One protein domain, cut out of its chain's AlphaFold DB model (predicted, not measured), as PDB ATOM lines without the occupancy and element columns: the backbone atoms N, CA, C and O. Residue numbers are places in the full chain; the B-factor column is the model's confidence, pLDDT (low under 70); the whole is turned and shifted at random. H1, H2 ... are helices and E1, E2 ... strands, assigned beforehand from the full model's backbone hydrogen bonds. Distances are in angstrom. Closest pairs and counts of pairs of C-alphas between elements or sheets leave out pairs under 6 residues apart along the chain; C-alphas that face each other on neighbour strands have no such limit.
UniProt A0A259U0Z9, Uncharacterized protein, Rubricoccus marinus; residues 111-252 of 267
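AT A GLANCE: This is residues 111 to 252 of the 267 residues of an uncharacterized protein of Rubricoccus marinus (UniProt A0A259U0Z9). One long helix, H1, has two helices, H2 and then H3, folded back along it, and past H3 comes a small three-stranded sheet whose edge strand E2 is next to H3. Long loops make up much of the rest; the longest, residues 205 to 241, swings away after E2 and comes back to the sheet at E3. The printed part has 142 residues, with three named helices and four named strands in the order E1 H1 H2 H3 E2 E3 E4, and the sheet, mixed, runs E2 E4 E3. The class is mixed, helices and strands, though under half of the residues are in named elements. The whole is compact, with a radius of gyration of the C-alphas of 14.8 A and spans of 44 by 38 by 25 A.

IN THESE COORDINATES: Start at residue 111 and read on to E1, residues 123 to 125. Find C-alpha 141 at (206.573, 65.500, 193.829); from there H1 runs to residue 163, 32.9 A away. H2 is residues 168 to 176, 12.3 A long, and H3 is residues 181 to 197, 24.1 A long. E2 follows at residues 201 to 204, 10.0 A long. Far along, E3 is residues 242 to 244, and E4, residues 249 to 251, ends with C-alpha 251 at (198.667, 91.423, 204.256).

HOW THE PARTS SIT: E1 pairs with no named strand, but it is near E2, with 6 pairs of C-alphas within 10 A. H1 and H2 are a helical hairpin: they touch, H1 with residues 154 to 162 alone, closest at the C-alphas of Trp 161 and Glu 168, 4.2 A apart, and run opposite ways at a steep tilt of 40 degrees. H1 also touches H3, closest at the C-alphas of Trp 150 and Gly 186, 6.8 A apart; they run opposite ways at 37 degrees, only just a steep tilt. H2 and H3 touch only at the corner by their link, closest at the C-alphas of Gln 174 and Leu 182, 6.0 A apart. In H1 and H3 every O i to N i+4 pair is within hydrogen-bond range; in H2, 4 of 5 are. H3 is on the sheet but only grazes it, with residues 183 to 195; its closest C-alpha pair with E2 is Ala 190 and Thr 201, 5.2 A. E2 and E4 are parallel at 40 degrees; look for N 250 and O 203, 3.1 A apart. E3 and E4 are an antiparallel hairpin, with N 244 and O 249 2.8 A apart. H1 is not on the sheet.

THE WHOLE: The C-alphas farthest apart are those of Gln 141 and Ser 213, 45.5 A. The printed part has no cut. The links E1 to H1, 15 residues, and E2 to E3, 37 residues, are long. Mean pLDDT of the printed part is 95.5, and no printed residue is under 70.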
ATOM      1  N   ILE A 111     206.893  82.420 203.259       98.50
ATOM      2  CA  ILE A 111     205.785  83.187 202.702       98.50
ATOM      3  C   ILE A 111     205.541  82.705 201.275       98.50
ATOM      4  O   ILE A 111     206.430  82.760 200.431       98.50
ATOM      5  N   LEU A 112     204.328  82.232 201.011       98.44
ATOM      6  CA  LEU A 112     203.837  81.885 199.689       98.44
ATOM      7  C   LEU A 112     203.272  83.151 199.030       98.44
ATOM      8  O   LEU A 112     202.171  83.606 199.359       98.44
ATOM      9  N   PHE A 113     204.063  83.738 198.135       97.00
ATOM     10  CA  PHE A 113     203.766  84.975 197.429       97.00
ATOM     11  C   PHE A 113     204.561  85.088 196.119       97.00
ATOM     12  O   PHE A 113     205.768  84.854 196.074       97.00
ATOM     13  N   THR A 114     203.878  85.515 195.061       96.19
ATOM     14  CA  THR A 114     204.448  85.824 193.746       96.19
ATOM     15  C   THR A 114     203.668  86.987 193.139       96.19
ATOM     16  O   THR A 114     202.608  87.348 193.642       96.19
ATOM     17  N   THR A 115     204.165  87.554 192.048       95.56
ATOM     18  CA  THR A 115     203.464  88.556 191.234       95.56
ATOM     19  C   THR A 115     203.515  88.171 189.758       95.56
ATOM     20  O   THR A 115     204.265  87.272 189.374       95.56
ATOM     21  N   ALA A 116     202.779  88.886 188.908       94.94
ATOM     22  CA  ALA A 116     202.858  88.772 187.450       94.94
ATOM     23  C   ALA A 116     204.275  89.012 186.889       94.94
ATOM     24  O   ALA A 116     204.579  88.606 185.768       94.94
ATOM     25  N   LEU A 117     205.145  89.677 187.656       91.69
ATOM     26  CA  LEU A 117     206.503  90.035 187.247       91.69
ATOM     27  C   LEU A 117     207.558  89.008 187.689       91.69
ATOM     28  O   LEU A 117     208.700  89.072 187.234       91.69
ATOM     29  N   ASP A 118     207.199  88.068 188.565       90.56
ATOM     30  CA  ASP A 118     208.141  87.110 189.139       90.56
ATOM     31  C   ASP A 118     208.353  85.885 188.227       90.56
ATOM     32  O   ASP A 118     207.422  85.163 187.850       90.56
ATOM     33  N   THR A 119     209.619  85.578 187.915       81.50
ATOM     34  CA  THR A 119     209.989  84.403 187.100       81.50
ATOM     35  C   THR A 119     210.447  83.184 187.917       81.50
ATOM     36  O   THR A 119     210.494  82.070 187.374       81.50
ATOM     37  N   GLY A 120     210.692  83.358 189.218       83.94
ATOM     38  CA  GLY A 120     211.172  82.329 190.149       83.94
ATOM     39  C   GLY A 120     210.084  81.665 190.998       83.94
ATOM     40  O   GLY A 120     208.899  81.724 190.692       83.94
ATOM     41  N   SER A 121     210.496  80.988 192.057       92.62
ATOM     42  CA  SER A 121     209.659  80.263 193.004       92.62
ATOM     43  C   SER A 121     208.655  81.169 193.730       92.62
ATOM     44  O   SER A 121     208.995  82.301 194.089       92.62
ATOM     45  N   PRO A 122     207.435  80.661 194.017       95.69
ATOM     46  CA  PRO A 122     206.429  81.387 194.790       95.69
ATOM     47  C   PRO A 122     206.711  81.413 196.296       95.69
ATOM     48  O   PRO A 122     205.934  82.004 197.037       95.69
ATOM     49  N   LEU A 123     207.734  80.712 196.789       97.00
ATOM     50  CA  LEU A 123     208.074  80.700 198.210       97.00
ATOM     51  C   LEU A 123     209.211  81.666 198.480       97.00
ATOM     52  O   LEU A 123     210.196  81.690 197.750       97.00
ATOM     53  N   ARG A 124     209.083  82.433 199.555       97.25
ATOM     54  CA  ARG A 124     210.061  83.417 200.003       97.25
ATOM     55  C   ARG A 124     210.379  83.205 201.474       97.25
ATOM     56  O   ARG A 124     209.512  82.794 202.247       97.25
ATOM     57  N   ARG A 125     211.620  83.472 201.867       97.44
ATOM     58  CA  ARG A 125     212.027  83.460 203.276       97.44
ATOM     59  C   ARG A 125     211.367  84.631 203.996       97.44
ATOM     60  O   ARG A 125     211.372  85.749 203.498       97.44
ATOM     61  N   GLY A 126     210.829  84.385 205.186       96.81
ATOM     62  CA  GLY A 126     210.270  85.437 206.033       96.81
ATOM     63  C   GLY A 126     211.326  86.384 206.608       96.81
ATOM     64  O   GLY A 126     210.970  87.467 207.049       96.81
ATOM     65  N   ASP A 127     212.607  86.011 206.604       95.25
ATOM     66  CA  ASP A 127     213.658  86.850 207.188       95.25
ATOM     67  C   ASP A 127     214.027  88.023 206.270       95.25
ATOM     68  O   ASP A 127     214.068  89.164 206.716       95.25
ATOM     69  N   ASP A 128     214.268  87.743 204.988       94.56
ATOM     70  CA  ASP A 128     214.879  88.666 204.020       94.56
ATOM     71  C   ASP A 128     214.074  88.819 202.715       94.56
ATOM     72  O   ASP A 128     214.333  89.735 201.936       94.56
ATOM     73  N   GLY A 129     213.066  87.972 202.482       93.94
ATOM     74  CA  GLY A 129     212.245  87.985 201.270       93.94
ATOM     75  C   GLY A 129     212.848  87.266 200.065       93.94
ATOM     76  O   GLY A 129     212.227  87.263 198.990       93.94
ATOM     77  N   ASP A 130     213.998  86.611 200.234       94.00
ATOM     78  CA  ASP A 130     214.646  85.864 199.163       94.00
ATOM     79  C   ASP A 130     213.783  84.678 198.722       94.00
ATOM     80  O   ASP A 130     213.237  83.927 199.537       94.00
ATOM     81  N   SER A 131     213.671  84.497 197.404       94.12
ATOM     82  CA  SER A 131     212.928  83.383 196.809       94.12
ATOM     83  C   SER A 131     213.621  82.051 197.105       94.12
ATOM     84  O   SER A 131     214.843  81.956 197.052       94.12
ATOM     85  N   VAL A 132     212.847  81.019 197.420       95.50
ATOM     86  CA  VAL A 132     213.296  79.712 197.910       95.50
ATOM     87  C   VAL A 132     213.138  78.657 196.827       95.50
ATOM     88  O   VAL A 132     212.031  78.434 196.346       95.50
ATOM     89  N   ALA A 133     214.198  77.915 196.521       95.25
ATOM     90  CA  ALA A 133     214.148  76.885 195.484       95.25
ATOM     91  C   ALA A 133     213.197  75.723 195.838       95.25
ATOM     92  O   ALA A 133     213.482  74.931 196.741       95.25
ATOM     93  N   VAL A 134     212.096  75.567 195.087       96.50
ATOM     94  CA  VAL A 134     211.057  74.545 195.355       96.50
ATOM     95  C   VAL A 134     211.619  73.124 195.311       96.50
ATOM     96  O   VAL A 134     211.250  72.296 196.141       96.50
ATOM     97  N   PHE A 135     212.556  72.834 194.402       95.56
ATOM     98  CA  PHE A 135     213.148  71.494 194.278       95.56
ATOM     99  C   PHE A 135     213.918  71.038 195.533       95.56
ATOM    100  O   PHE A 135     214.172  69.843 195.700       95.56
ATOM    101  N   ARG A 136     214.306  71.977 196.412       94.50
ATOM    102  CA  ARG A 136     214.997  71.703 197.684       94.50
ATOM    103  C   ARG A 136     214.046  71.486 198.859       94.50
ATOM    104  O   ARG A 136     214.503  71.140 199.949       94.50
ATOM    105  N   LEU A 137     212.748  71.714 198.673       95.69
ATOM    106  CA  LEU A 137     211.777  71.487 199.732       95.69
ATOM    107  C   LEU A 137     211.639  69.983 200.005       95.69
ATOM    108  O   LEU A 137     211.602  69.184 199.058       95.69
ATOM    109  N   PRO A 138     211.488  69.590 201.279       95.62
ATOM    110  CA  PRO A 138     211.264  68.205 201.680       95.62
ATOM    111  C   PRO A 138     209.821  67.739 201.410       95.62
ATOM    112  O   PRO A 138     209.297  66.905 202.130       95.62
ATOM    113  N   VAL A 139     209.164  68.278 200.380       96.62
ATOM    114  CA  VAL A 139     207.803  67.898 199.983       96.62
ATOM    115  C   VAL A 139     207.838  66.897 198.832       96.62
ATOM    116  O   VAL A 139     208.806  66.847 198.060       96.62
ATOM    117  N   ASP A 140     206.766  66.118 198.704       96.00
ATOM    118  CA  ASP A 140     206.626  65.161 197.616       96.00
ATOM    119  C   ASP A 140     206.528  65.839 196.239       96.00
ATOM    120  O   ASP A 140     206.402  67.058 196.084       96.00
ATOM    121  N   GLN A 141     206.603  65.017 195.199       94.88
ATOM    122  CA  GLN A 141     206.573  65.500 193.829       94.88
ATOM    123  C   GLN A 141     205.258  66.206 193.456       94.88
ATOM    124  O   GLN A 141     205.287  67.165 192.680       94.88
ATOM    125  N   GLN A 142     204.123  65.744 193.983       97.25
ATOM    126  CA  GLN A 142     202.827  66.341 193.677       97.25
ATOM    127  C   GLN A 142     202.756  67.756 194.260       97.25
ATOM    128  O   GLN A 142     202.396  68.687 193.547       97.25
ATOM    129  N   ALA A 143     203.213  67.945 195.497       97.69
ATOM    130  CA  ALA A 143     203.276  69.243 196.150       97.69
ATOM    131  C   ALA A 143     204.202  70.230 195.418       97.69
ATOM    132  O   ALA A 143     203.842  71.398 195.265       97.69
ATOM    133  N   ARG A 144     205.364  69.786 194.907       97.25
ATOM    134  CA  ARG A 144     206.237  70.637 194.063       97.25
ATOM    135  C   ARG A 144     205.515  71.106 192.805       97.25
ATOM    136  O   ARG A 144     205.548  72.292 192.473       97.25
ATOM    137  N   GLN A 145     204.835  70.177 192.134       97.06
ATOM    138  CA  GLN A 145     204.059  70.490 190.948       97.06
ATOM    139  C   GLN A 145     202.929  71.472 191.282       97.06
ATOM    140  O   GLN A 145     202.738  72.441 190.549       97.06
ATOM    141  N   ASP A 146     202.194  71.245 192.364       98.19
ATOM    142  CA  ASP A 146     201.064  72.084 192.756       98.19
ATOM    143  C   ASP A 146     201.515  73.493 193.161       98.19
ATOM    144  O   ASP A 146     200.860  74.461 192.784       98.19
ATOM    145  N   LEU A 147     202.675  73.642 193.816       98.06
ATOM    146  CA  LEU A 147     203.302  74.948 194.068       98.06
ATOM    147  C   LEU A 147     203.576  75.706 192.763       98.06
ATOM    148  O   LEU A 147     203.275  76.895 192.660       98.06
ATOM    149  N   GLN A 148     204.105  75.023 191.747       96.56
ATOM    150  CA  GLN A 148     204.396  75.644 190.452       96.56
ATOM    151  C   GLN A 148     203.131  75.997 189.664       96.56
ATOM    152  O   GLN A 148     203.086  77.038 189.008       96.56
ATOM    153  N   HIS A 149     202.084  75.175 189.753       96.94
ATOM    154  CA  HIS A 149     200.788  75.503 189.155       96.94
ATOM    155  C   HIS A 149     200.129  76.677 189.872       96.94
ATOM    156  O   HIS A 149     199.684  77.604 189.203       96.94
ATOM    157  N   TRP A 150     200.128  76.677 191.207       98.25
ATOM    158  CA  TRP A 150     199.609  77.784 192.007       98.25
ATOM    159  C   TRP A 150     200.307  79.094 191.653       98.25
ATOM    160  O   TRP A 150     199.648  80.103 191.421       98.25
ATOM    161  N   ARG A 151     201.638  79.069 191.522       96.75
ATOM    162  CA  ARG A 151     202.420  80.223 191.069       96.75
ATOM    163  C   ARG A 151     201.958  80.717 189.697       96.75
ATOM    164  O   ARG A 151     201.747  81.916 189.522       96.75
ATOM    165  N   ALA A 152     201.847  79.816 188.720       96.25
ATOM    166  CA  ALA A 152     201.454  80.171 187.359       96.25
ATOM    167  C   ALA A 152     200.027  80.742 187.312       96.25
ATOM    168  O   ALA A 152     199.786  81.730 186.624       96.25
ATOM    169  N   GLU A 153     199.104  80.160 188.079       97.44
ATOM    170  CA  GLU A 153     197.729  80.643 188.203       97.44
ATOM    171  C   GLU A 153     197.674  82.020 188.871       97.44
ATOM    172  O   GLU A 153     197.049  82.927 188.325       97.44
ATOM    173  N   TYR A 154     198.381  82.208 189.991       98.06
ATOM    174  CA  TYR A 154     198.487  83.506 190.657       98.06
ATOM    175  C   TYR A 154     199.007  84.566 189.687       98.06
ATOM    176  O   TYR A 154     198.375  85.602 189.511       98.06
ATOM    177  N   SER A 155     200.136  84.290 189.027       96.81
ATOM    178  CA  SER A 155     200.799  85.240 188.125       96.81
ATOM    179  C   SER A 155     199.902  85.612 186.942       96.81
ATOM    180  O   SER A 155     199.840  86.775 186.563       96.81
ATOM    181  N   ALA A 156     199.161  84.646 186.387       96.75
ATOM    182  CA  ALA A 156     198.209  84.901 185.309       96.75
ATOM    183  C   ALA A 156     197.007  85.737 185.778       96.75
ATOM    184  O   ALA A 156     196.555  86.626 185.062       96.75
ATOM    185  N   ILE A 157     196.480  85.468 186.974       98.12
ATOM    186  CA  ILE A 157     195.385  86.252 187.559       98.12
ATOM    187  C   ILE A 157     195.838  87.689 187.831       98.12
ATOM    188  O   ILE A 157     195.099  88.624 187.523       98.12
ATOM    189  N   ASP A 158     197.041  87.859 188.373       97.88
ATOM    190  CA  ASP A 158     197.660  89.155 188.646       97.88
ATOM    191  C   ASP A 158     197.904  89.943 187.346       97.88
ATOM    192  O   ASP A 158     197.527  91.109 187.247       97.88
ATOM    193  N   ASP A 159     198.392  89.289 186.287       97.25
ATOM    194  CA  ASP A 159     198.560  89.904 184.962       97.25
ATOM    195  C   ASP A 159     197.219  90.354 184.359       97.25
ATOM    196  O   ASP A 159     197.085  91.473 183.857       97.25
ATOM    197  N   VAL A 160     196.170  89.529 184.477       98.12
ATOM    198  CA  VAL A 160     194.814  89.910 184.047       98.12
ATOM    199  C   VAL A 160     194.289  91.087 184.869       98.12
ATOM    200  O   VAL A 160     193.648  91.973 184.303       98.12
ATOM    201  N   TRP A 161     194.551  91.125 186.177       96.81
ATOM    202  CA  TRP A 161     194.171  92.262 187.015       96.81
ATOM    203  C   TRP A 161     194.860  93.557 186.558       96.81
ATOM    204  O   TRP A 161     194.185  94.570 186.389       96.81
ATOM    205  N   LEU A 162     196.162  93.509 186.271       95.88
ATOM    206  CA  LEU A 162     196.944  94.669 185.836       95.88
ATOM    207  C   LEU A 162     196.627  95.122 184.401       95.88
ATOM    208  O   LEU A 162     196.739  96.309 184.085       95.88
ATOM    209  N   GLY A 163     196.270  94.187 183.516       96.19
ATOM    210  CA  GLY A 163     196.227  94.420 182.070       96.19
ATOM    211  C   GLY A 163     194.844  94.381 181.417       96.19
ATOM    212  O   GLY A 163     194.707  94.816 180.271       96.19
ATOM    213  N   CYS A 164     193.807  93.872 182.092       96.38
ATOM    214  CA  CYS A 164     192.501  93.622 181.479       96.38
ATOM    215  C   CYS A 164     191.358  94.312 182.233       96.38
ATOM    216  O   CYS A 164     190.784  93.751 183.160       96.38
ATOM    217  N   GLY A 165     190.949  95.502 181.777       94.50
ATOM    218  CA  GLY A 165     189.908  96.297 182.450       94.50
ATOM    219  C   GLY A 165     188.572  95.567 182.671       94.50
ATOM    220  O   GLY A 165     187.970  95.697 183.732       94.50
ATOM    221  N   ASP A 166     188.125  94.738 181.721       96.56
ATOM    222  CA  ASP A 166     186.870  93.978 181.868       96.56
ATOM    223  C   ASP A 166     186.964  92.861 182.926       96.56
ATOM    224  O   ASP A 166     185.948  92.454 183.499       96.56
ATOM    225  N   LEU A 167     188.174  92.360 183.191       97.69
ATOM    226  CA  LEU A 167     188.442  91.273 184.136       97.69
ATOM    227  C   LEU A 167     189.174  91.731 185.406       97.69
ATOM    228  O   LEU A 167     189.376  90.913 186.299       97.69
ATOM    229  N   GLU A 168     189.469  93.025 185.540       95.75
ATOM    230  CA  GLU A 168     190.183  93.619 186.674       95.75
ATOM    231  C   GLU A 168     189.558  93.197 188.013       95.75
ATOM    232  O   GLU A 168     190.206  92.593 188.864       95.75
ATOM    233  N   ILE A 169     188.256  93.445 188.189       95.69
ATOM    234  CA  ILE A 169     187.564  93.160 189.453       95.69
ATOM    235  C   ILE A 169     187.374  91.654 189.710       95.69
ATOM    236  O   ILE A 169     187.591  91.225 190.849       95.69
ATOM    237  N   PRO A 170     186.947  90.824 188.736       96.69
ATOM    238  CA  PRO A 170     186.943  89.371 188.901       96.69
ATOM    239  C   PRO A 170     188.302  88.788 189.308       96.69
ATOM    240  O   PRO A 170     188.334  87.963 190.223       96.69
ATOM    241  N   SER A 171     189.396  89.235 188.687       97.56
ATOM    242  CA  SER A 171     190.747  88.760 188.998       97.56
ATOM    243  C   SER A 171     191.221  89.247 190.362       97.56
ATOM    244  O   SER A 171     191.649  88.439 191.181       97.56
ATOM    245  N   TYR A 172     191.009  90.525 190.687       97.12
ATOM    246  CA  TYR A 172     191.333  91.063 192.008       97.12
ATOM    247  C   TYR A 172     190.641  90.295 193.141       97.12
ATOM    248  O   TYR A 172     191.255  89.989 194.159       97.12
ATOM    249  N   LYS A 173     189.372  89.896 192.963       97.12
ATOM    250  CA  LYS A 173     188.664  89.059 193.950       97.12
ATOM    251  C   LYS A 173     189.384  87.744 194.242       97.12
ATOM    252  O   LYS A 173     189.357  87.305 195.389       97.12
ATOM    253  N   GLN A 174     190.017  87.126 193.244       97.94
ATOM    254  CA  GLN A 174     190.792  85.908 193.474       97.94
ATOM    255  C   GLN A 174     192.022  86.172 194.350       97.94
ATOM    256  O   GLN A 174     192.353  85.322 195.168       97.94
ATOM    257  N   LEU A 175     192.644  87.349 194.241       97.56
ATOM    258  CA  LEU A 175     193.858  87.723 194.978       97.56
ATOM    259  C   LEU A 175     193.588  88.172 196.424       97.56
ATOM    260  O   LEU A 175     194.468  88.053 197.276       97.56
ATOM    261  N   VAL A 176     192.387  88.693 196.712       96.19
ATOM    262  CA  VAL A 176     192.088  89.332 198.011       96.19
ATOM    263  C   VAL A 176     191.097  88.586 198.892       96.19
ATOM    264  O   VAL A 176     190.993  88.883 200.079       96.19
ATOM    265  N   GLN A 177     190.317  87.649 198.348       95.56
ATOM    266  CA  GLN A 177     189.329  86.928 199.148       95.56
ATOM    267  C   GLN A 177     189.952  85.666 199.753       95.56
ATOM    268  O   GLN A 177     190.398  84.803 199.003       95.56
ATOM    269  N   PRO A 178     189.903  85.470 201.084       93.75
ATOM    270  CA  PRO A 178     190.469  84.274 201.714       93.75
ATOM    271  C   PRO A 178     189.730  82.982 201.338       93.75
ATOM    272  O   PRO A 178     190.220  81.892 201.620       93.75
ATOM    273  N   THR A 179     188.540  83.111 200.746       93.69
ATOM    274  CA  THR A 179     187.700  82.017 200.249       93.69
ATOM    275  C   THR A 179     187.785  81.843 198.733       93.69
ATOM    276  O   THR A 179     186.986  81.093 198.174       93.69
ATOM    277  N   SER A 180     188.649  82.587 198.036       97.06
ATOM    278  CA  SER A 180     188.879  82.340 196.614       97.06
ATOM    279  C   SER A 180     189.557  80.985 196.427       97.06
ATOM    280  O   SER A 180     190.282  80.521 197.310       97.06
ATOM    281  N   SER A 181     189.352  80.357 195.269       97.06
ATOM    282  CA  SER A 181     190.009  79.085 194.958       97.06
ATOM    283  C   SER A 181     191.532  79.222 195.001       97.06
ATOM    284  O   SER A 181     192.206  78.347 195.535       97.06
ATOM    285  N   LEU A 182     192.063  80.349 194.509       98.00
ATOM    286  CA  LEU A 182     193.495  80.639 194.502       98.00
ATOM    287  C   LEU A 182     194.077  80.701 195.923       98.00
ATOM    288  O   LEU A 182     195.089  80.062 196.210       98.00
ATOM    289  N   ILE A 183     193.446  81.457 196.827       97.75
ATOM    290  CA  ILE A 183     193.957  81.622 198.194       97.75
ATOM    291  C   ILE A 183     193.731  80.353 199.019       97.75
ATOM    292  O   ILE A 183     194.613  79.968 199.786       97.75
ATOM    293  N   ASP A 184     192.609  79.654 198.845       96.88
ATOM    294  CA  ASP A 184     192.355  78.384 199.538       96.88
ATOM    295  C   ASP A 184     193.351  77.284 199.123       96.88
ATOM    296  O   ASP A 184     193.921  76.596 199.980       96.88
ATOM    297  N   ALA A 185     193.657  77.182 197.822       98.19
ATOM    298  CA  ALA A 185     194.710  76.305 197.312       98.19
ATOM    299  C   ALA A 185     196.081  76.683 197.894       98.19
ATOM    300  O   ALA A 185     196.792  75.821 198.412       98.19
ATOM    301  N   GLY A 186     196.417  77.977 197.906       98.31
ATOM    302  CA  GLY A 186     197.662  78.477 198.493       98.31
ATOM    303  C   GLY A 186     197.794  78.133 199.976       98.31
ATOM    304  O   GLY A 186     198.846  77.689 200.423       98.31
ATOM    305  N   ARG A 187     196.713  78.254 200.754       97.88
ATOM    306  CA  ARG A 187     196.711  77.901 202.185       97.88
ATOM    307  C   ARG A 187     196.860  76.405 202.409       97.88
ATOM    308  O   ARG A 187     197.485  75.994 203.383       97.88
ATOM    309  N   THR A 188     196.287  75.590 201.530       98.12
ATOM    310  CA  THR A 188     196.480  74.138 201.562       98.12
ATOM    311  C   THR A 188     197.945  73.790 201.307       98.12
ATOM    312  O   THR A 188     198.533  73.055 202.096       98.12
ATOM    313  N   LEU A 189     198.565  74.398 200.292       98.56
ATOM    314  CA  LEU A 189     199.989  74.218 199.994       98.56
ATOM    315  C   LEU A 189     200.893  74.717 201.122       98.56
ATOM    316  O   LEU A 189     201.825  74.016 201.508       98.56
ATOM    317  N   ALA A 190     200.588  75.877 201.702       98.31
ATOM    318  CA  ALA A 190     201.311  76.413 202.849       98.31
ATOM    319  C   ALA A 190     201.299  75.439 204.037       98.31
ATOM    320  O   ALA A 190     202.338  75.209 204.646       98.31
ATOM    321  N   ARG A 191     200.160  74.791 204.322       98.38
ATOM    322  CA  ARG A 191     200.083  73.750 205.364       98.38
ATOM    323  C   ARG A 191     200.907  72.512 205.023       98.38
ATOM    324  O   ARG A 191     201.525  71.956 205.924       98.38
ATOM    325  N   THR A 192     200.919  72.081 203.761       98.50
ATOM    326  CA  THR A 192     201.772  70.966 203.318       98.50
ATOM    327  C   THR A 192     203.248  71.295 203.537       98.50
ATOM    328  O   THR A 192     203.969  70.506 204.141       98.50
ATOM    329  N   VAL A 193     203.691  72.484 203.121       98.38
ATOM    330  CA  VAL A 193     205.076  72.940 203.309       98.38
ATOM    331  C   VAL A 193     205.420  73.071 204.792       98.38
ATOM    332  O   VAL A 193     206.476  72.604 205.215       98.38
ATOM    333  N   GLU A 194     204.537  73.653 205.603       98.19
ATOM    334  CA  GLU A 194     204.720  73.771 207.054       98.19
ATOM    335  C   GLU A 194     204.804  72.398 207.736       98.19
ATOM    336  O   GLU A 194     205.614  72.219 208.641       98.19
ATOM    337  N   GLY A 195     204.023  71.411 207.288       98.06
ATOM    338  CA  GLY A 195     204.075  70.045 207.810       98.06
ATOM    339  C   GLY A 195     205.440  69.378 207.619       98.06
ATOM    340  O   GLY A 195     205.934  68.739 208.547       98.06
ATOM    341  N   GLU A 196     206.063  69.574 206.456       97.88
ATOM    342  CA  GLU A 196     207.351  68.952 206.117       97.88
ATOM    343  C   GLU A 196     208.564  69.761 206.608       97.88
ATOM    344  O   GLU A 196     209.589  69.197 206.988       97.88
ATOM    345  N   THR A 197     208.472  71.093 206.621       97.62
ATOM    346  CA  THR A 197     209.583  71.978 207.032       97.62
ATOM    347  C   THR A 197     209.544  72.349 208.509       97.62
ATOM    348  O   THR A 197     210.554  72.793 209.055       97.62
ATOM    349  N   THR A 198     208.392  72.200 209.167       97.38
ATOM    350  CA  THR A 198     208.073  72.717 210.513       97.38
ATOM    351  C   THR A 198     208.128  74.245 210.650       97.38
ATOM    352  O   THR A 198     207.982  74.771 211.755       97.38
ATOM    353  N   LEU A 199     208.302  74.970 209.539       98.00
ATOM    354  CA  LEU A 199     208.334  76.428 209.517       98.00
ATOM    355  C   LEU A 199     206.924  76.997 209.317       98.00
ATOM    356  O   LEU A 199     206.238  76.583 208.375       98.00
ATOM    357  N   PRO A 200     206.501  77.987 210.128       98.31
ATOM    358  CA  PRO A 200     205.291  78.753 209.861       98.31
ATOM    359  C   PRO A 200     205.282  79.241 208.413       98.31
ATOM    360  O   PRO A 200     206.186  79.971 208.007       98.31
ATOM    361  N   THR A 201     204.282  78.830 207.636       98.62
ATOM    362  CA  THR A 201     204.196  79.206 206.220       98.62
ATOM    363  C   THR A 201     202.938  80.027 205.993       98.62
ATOM    364  O   THR A 201     201.829  79.532 206.180       98.62
ATOM    365  N   TYR A 202     203.102  81.293 205.619       98.62
ATOM    366  CA  TYR A 202     202.010  82.250 205.434       98.62
ATOM    367  C   TYR A 202     201.672  82.422 203.957       98.62
ATOM    368  O   TYR A 202     202.545  82.328 203.105       98.62
ATOM    369  N   VAL A 203     200.414  82.719 203.647       98.56
ATOM    370  CA  VAL A 203     199.980  83.133 202.307       98.56
ATOM    371  C   VAL A 203     199.736  84.633 202.320       98.56
ATOM    372  O   VAL A 203     199.037  85.138 203.206       98.56
ATOM    373  N   TYR A 204     200.294  85.338 201.338       98.12
ATOM    374  CA  TYR A 204     200.027  86.761 201.172       98.12
ATOM    375  C   TYR A 204     198.634  86.992 200.583       98.12
ATOM    376  O   TYR A 204     198.285  86.458 199.527       98.12
ATOM    377  N   LEU A 205     197.842  87.803 201.279       97.12
ATOM    378  CA  LEU A 205     196.541  88.274 200.836       97.12
ATOM    379  C   LEU A 205     196.694  89.712 200.349       97.12
ATOM    380  O   LEU A 205     196.986  90.611 201.137       97.12
ATOM    381  N   MET A 206     196.492  89.934 199.054       96.56
ATOM    382  CA  MET A 206     196.711  91.247 198.458       96.56
ATOM    383  C   MET A 206     195.735  92.291 199.019       96.56
ATOM    384  O   MET A 206     194.562  92.006 199.275       96.56
ATOM    385  N   ARG A 207     196.209  93.533 199.167       95.19
ATOM    386  CA  ARG A 207     195.369  94.690 199.489       95.19
ATOM    387  C   ARG A 207     195.782  95.898 198.651       95.19
ATOM    388  O   ARG A 207     196.717  96.611 198.985       95.19
ATOM    389  N   TYR A 208     195.036  96.158 197.581       95.19
ATOM    390  CA  TYR A 208     195.256  97.342 196.750       95.19
ATOM    391  C   TYR A 208     194.335  98.497 197.153       95.19
ATOM    392  O   TYR A 208     194.809  99.556 197.552       95.19
ATOM    393  N   TRP A 209     193.015  98.284 197.119       94.75
ATOM    394  CA  TRP A 209     192.032  99.291 197.534       94.75
ATOM    395  C   TRP A 209     191.681  99.159 199.012       94.75
ATOM    396  O   TRP A 209     191.288  98.080 199.459       94.75
ATOM    397  N   GLY A 210     191.727 100.269 199.743       93.12
ATOM    398  CA  GLY A 210     191.251 100.358 201.121       93.12
ATOM    399  C   GLY A 210     190.463 101.629 201.410       93.12
ATOM    400  O   GLY A 210     190.206 102.450 200.527       93.12
ATOM    401  N   ARG A 211     190.031 101.765 202.661       92.44
ATOM    402  CA  ARG A 211     189.336 102.941 203.187       92.44
ATOM    403  C   ARG A 211     190.321 104.029 203.590       92.44
ATOM    404  O   ARG A 211     191.451 103.756 203.978       92.44
ATOM    405  N   ARG A 212     189.863 105.278 203.573       89.12
ATOM    406  CA  ARG A 212     190.625 106.458 204.020       89.12
ATOM    407  C   ARG A 212     190.867 106.493 205.526       89.12
ATOM    408  O   ARG A 212     191.711 107.257 205.986       89.12
ATOM    409  N   SER A 213     190.108 105.721 206.291       88.38
ATOM    410  CA  SER A 213     190.219 105.622 207.743       88.38
ATOM    411  C   SER A 213     189.895 104.205 208.207       88.38
ATOM    412  O   SER A 213     189.185 103.479 207.515       88.38
ATOM    413  N   GLU A 214     190.365 103.854 209.406       88.25
ATOM    414  CA  GLU A 214     190.026 102.603 210.113       88.25
ATOM    415  C   GLU A 214     190.577 101.308 209.481       88.25
ATOM    416  O   GLU A 214     190.159 100.217 209.861       88.25
ATOM    417  N   GLU A 215     191.554 101.387 208.568       91.25
ATOM    418  CA  GLU A 215     192.186 100.187 207.991       91.25
ATOM    419  C   GLU A 215     192.885  99.321 209.049       91.25
ATOM    420  O   GLU A 215     192.752  98.102 209.016       91.25
ATOM    421  N   GLU A 216     193.556  99.933 210.029       93.25
ATOM    422  CA  GLU A 216     194.227  99.224 211.133       93.25
ATOM    423  C   GLU A 216     193.241  98.443 212.025       93.25
ATOM    424  O   GLU A 216     193.610  97.464 212.662       93.25
ATOM    425  N   GLY A 217     191.965  98.843 212.044       92.44
ATOM    426  CA  GLY A 217     190.907  98.171 212.804       92.44
ATOM    427  C   GLY A 217     190.281  96.973 212.086       92.44
ATOM    428  O   GLY A 217     189.337  96.374 212.605       92.44
ATOM    429  N   ARG A 218     190.750  96.626 210.879       92.12
ATOM    430  CA  ARG A 218     190.220  95.489 210.119       92.12
ATOM    431  C   ARG A 218     190.484  94.182 210.850       92.12
ATOM    432  O   ARG A 218     191.583  93.925 211.333       92.12
ATOM    433  N   LEU A 219     189.477  93.318 210.852       95.50
ATOM    434  CA  LEU A 219     189.592  91.955 211.353       95.50
ATOM    435  C   LEU A 219     190.125  91.036 210.253       95.50
ATOM    436  O   LEU A 219     189.997  91.327 209.064       95.50
ATOM    437  N   CYS A 220     190.707  89.908 210.649       96.88
ATOM    438  CA  CYS A 220     191.141  88.885 209.714       96.88
ATOM    439  C   CYS A 220     189.928  88.389 208.916       96.88
ATOM    440  O   CYS A 220     188.999  87.844 209.521       96.88
ATOM    441  N   PRO A 221     189.945  88.464 207.576       95.62
ATOM    442  CA  PRO A 221     188.776  88.142 206.759       95.62
ATOM    443  C   PRO A 221     188.440  86.640 206.769       95.62
ATOM    444  O   PRO A 221     187.394  86.221 206.282       95.62
ATOM    445  N   SER A 222     189.321  85.793 207.320       95.88
ATOM    446  CA  SER A 222     189.069  84.355 207.458       95.88
ATOM    447  C   SER A 222     188.475  83.956 208.812       95.88
ATOM    448  O   SER A 222     187.681  83.019 208.840       95.88
ATOM    449  N   CYS A 223     188.877  84.574 209.929       96.50
ATOM    450  CA  CYS A 223     188.462  84.143 211.279       96.50
ATOM    451  C   CYS A 223     187.845  85.247 212.146       96.50
ATOM    452  O   CYS A 223     187.390  84.964 213.254       96.50
ATOM    453  N   GLY A 224     187.842  86.495 211.675       96.31
ATOM    454  CA  GLY A 224     187.296  87.647 212.389       96.31
ATOM    455  C   GLY A 224     188.091  88.080 213.624       96.31
ATOM    456  O   GLY A 224     187.574  88.857 214.417       96.31
ATOM    457  N   GLN A 225     189.310  87.576 213.835       96.50
ATOM    458  CA  GLN A 225     190.172  88.028 214.933       96.50
ATOM    459  C   GLN A 225     190.909  89.316 214.561       96.50
ATOM    460  O   GLN A 225     191.139  89.584 213.381       96.50
ATOM    461  N   GLU A 226     191.314  90.091 215.565       96.69
ATOM    462  CA  GLU A 226     192.290  91.163 215.367       96.69
ATOM    463  C   GLU A 226     193.593  90.568 214.820       96.69
ATOM    464  O   GLU A 226     194.031  89.493 215.234       96.69
ATOM    465  N   TRP A 227     194.180  91.245 213.840       96.62
ATOM    466  CA  TRP A 227     195.363  90.761 213.122       96.62
ATOM    467  C   TRP A 227     196.278  91.889 212.647       96.62
ATOM    468  O   TRP A 227     197.275  91.617 211.986       96.62
ATOM    469  N   PHE A 228     195.956  93.146 212.965       96.50
ATOM    470  CA  PHE A 228     196.888  94.247 212.768       96.50
ATOM    471  C   PHE A 228     198.017  94.113 213.788       96.50
ATOM    472  O   PHE A 228     197.772  94.041 214.993       96.50
ATOM    473  N   VAL A 229     199.244  94.047 213.290       95.00
ATOM    474  CA  VAL A 229     200.454  93.908 214.108       95.00
ATOM    475  C   VAL A 229     201.383  95.113 213.965       95.00
ATOM    476  O   VAL A 229     202.272  95.282 214.798       95.00
ATOM    477  N   GLY A 230     201.139  95.971 212.966       88.56
ATOM    478  CA  GLY A 230     202.058  97.039 212.578       88.56
ATOM    479  C   GLY A 230     203.393  96.488 212.070       88.56
ATOM    480  O   GLY A 230     203.573  95.279 211.940       88.56
ATOM    481  N   GLU A 231     204.348  97.373 211.799       78.56
ATOM    482  CA  GLU A 231     205.729  96.945 211.568       78.56
ATOM    483  C   GLU A 231     206.350  96.532 212.907       78.56
ATOM    484  O   GLU A 231     206.356  97.311 213.866       78.56
ATOM    485  N   SER A 232     206.810  95.284 212.993       74.88
ATOM    486  CA  SER A 232     207.139  94.654 214.281       74.88
ATOM    487  C   SER A 232     208.624  94.354 214.481       74.88
ATOM    488  O   SER A 232     209.094  94.397 215.621       74.88
ATOM    489  N   ASP A 233     209.372  94.096 213.406       82.69
ATOM    490  CA  ASP A 233     210.812  93.832 213.433       82.69
ATOM    491  C   ASP A 233     211.473  94.111 212.065       82.69
ATOM    492  O   ASP A 233     210.812  94.520 211.114       82.69
ATOM    493  N   GLU A 234     212.798  93.939 211.987       88.00
ATOM    494  CA  GLU A 234     213.599  94.180 210.773       88.00
ATOM    495  C   GLU A 234     213.531  93.026 209.752       88.00
ATOM    496  O   GLU A 234     214.239  93.067 208.745       88.00
ATOM    497  N   THR A 235     212.721  91.986 209.995       94.25
ATOM    498  CA  THR A 235     212.523  90.897 209.029       94.25
ATOM    499  C   THR A 235     211.508  91.284 207.962       94.25
ATOM    500  O   THR A 235     210.646  92.140 208.168       94.25
ATOM    501  N   TRP A 236     211.548  90.602 206.821       94.75
ATOM    502  CA  TRP A 236     210.556  90.811 205.774       94.75
ATOM    503  C   TRP A 236     209.136  90.400 206.201       94.75
ATOM    504  O   TRP A 236     208.164  91.060 205.858       94.75
ATOM    505  N   LEU A 237     208.977  89.365 207.029       95.00
ATOM    506  CA  LEU A 237     207.685  89.035 207.638       95.00
ATOM    507  C   LEU A 237     207.207  90.160 208.571       95.00
ATOM    508  O   LEU A 237     206.008  90.422 208.656       95.00
ATOM    509  N   GLY A 238     208.135  90.811 209.272       91.25
ATOM    510  CA  GLY A 238     207.866  91.922 210.179       91.25
ATOM    511  C   GLY A 238     207.413  93.206 209.497       91.25
ATOM    512  O   GLY A 238     206.830  94.048 210.184       91.25
ATOM    513  N   SER A 239     207.623  93.345 208.180       94.44
ATOM    514  CA  SER A 239     207.174  94.511 207.411       94.44
ATOM    515  C   SER A 239     205.692  94.468 207.028       94.44
ATOM    516  O   SER A 239     205.142  95.493 206.637       94.44
ATOM    517  N   PHE A 240     205.025  93.314 207.136       96.31
ATOM    518  CA  PHE A 240     203.595  93.209 206.839       96.31
ATOM    519  C   PHE A 240     202.756  93.754 207.995       96.31
ATOM    520  O   PHE A 240     202.825  93.265 209.123       96.31
ATOM    521  N   ALA A 241     201.893  94.724 207.698       96.31
ATOM    522  CA  ALA A 241     201.058  95.384 208.702       96.31
ATOM    523  C   ALA A 241     200.021  94.451 209.358       96.31
ATOM    524  O   ALA A 241     199.587  94.698 210.489       96.31
ATOM    525  N   PHE A 242     199.612  93.388 208.659       96.75
ATOM    526  CA  PHE A 242     198.627  92.419 209.132       96.75
ATOM    527  C   PHE A 242     199.188  90.999 209.117       96.75
ATOM    528  O   PHE A 242     199.697  90.531 208.099       96.75
ATOM    529  N   ARG A 243     199.012  90.273 210.224       97.56
ATOM    530  CA  ARG A 243     199.408  88.870 210.374       97.56
ATOM    531  C   ARG A 243     198.408  88.112 211.239       97.56
ATOM    532  O   ARG A 243     198.160  88.459 212.388       97.56
ATOM    533  N   CYS A 244     197.871  87.024 210.696       97.38
ATOM    534  CA  CYS A 244     197.017  86.087 211.417       97.38
ATOM    535  C   CYS A 244     197.666  84.703 211.464       97.38
ATOM    536  O   CYS A 244     197.608  83.938 210.495       97.38
ATOM    537  N   ASP A 245     198.234  84.355 212.618       96.75
ATOM    538  CA  ASP A 245     198.921  83.076 212.829       96.75
ATOM    539  C   ASP A 245     197.970  81.878 212.757       96.75
ATOM    540  O   ASP A 245     198.334  80.833 212.224       96.75
ATOM    541  N   LEU A 246     196.720  82.045 213.207       96.31
ATOM    542  CA  LEU A 246     195.699  80.997 213.137       96.31
ATOM    543  C   LEU A 246     195.344  80.641 211.688       96.31
ATOM    544  O   LEU A 246     195.112  79.478 211.359       96.31
ATOM    545  N   CYS A 247     195.251  81.649 210.820       96.88
ATOM    546  CA  CYS A 247     194.833  81.450 209.438       96.88
ATOM    547  C   CYS A 247     195.995  81.265 208.467       96.88
ATOM    548  O   CYS A 247     195.714  80.865 207.332       96.88
ATOM    549  N   ARG A 248     197.232  81.530 208.912       97.38
ATOM    550  CA  ARG A 248     198.436  81.633 208.081       97.38
ATOM    551  C   ARG A 248     198.264  82.646 206.948       97.38
ATOM    552  O   ARG A 248     198.559  82.364 205.794       97.38
ATOM    553  N   LEU A 249     197.739  83.820 207.291       97.94
ATOM    554  CA  LEU A 249     197.532  84.925 206.353       97.94
ATOM    555  C   LEU A 249     198.347  86.136 206.784       97.94
ATOM    556  O   LEU A 249     198.376  86.459 207.973       97.94
ATOM    557  N   ILE A 250     198.940  86.812 205.810       97.75
ATOM    558  CA  ILE A 250     199.574  88.121 205.974       97.75
ATOM    559  C   ILE A 250     199.051  89.086 204.915       97.75
ATOM    560  O   ILE A 250     198.565  88.649 203.871       97.75
ATOM    561  N   SER A 251     199.103  90.383 205.189       96.94
ATOM    562  CA  SER A 251     198.667  91.423 204.256       96.94
ATOM    563  C   SER A 251     199.320  92.758 204.600       96.94
ATOM    564  O   SER A 251     199.770  92.968 205.729       96.94
ATOM    565  N   ASP A 252     199.317  93.668 203.635       94.88
ATOM    566  CA  ASP A 252     199.792  95.036 203.798       94.88
ATOM    567  C   ASP A 252     198.646  96.020 204.060       94.88
ATOM    568  O   ASP A 252     197.452  95.720 203.917       94.88
TER     569      ASP A 252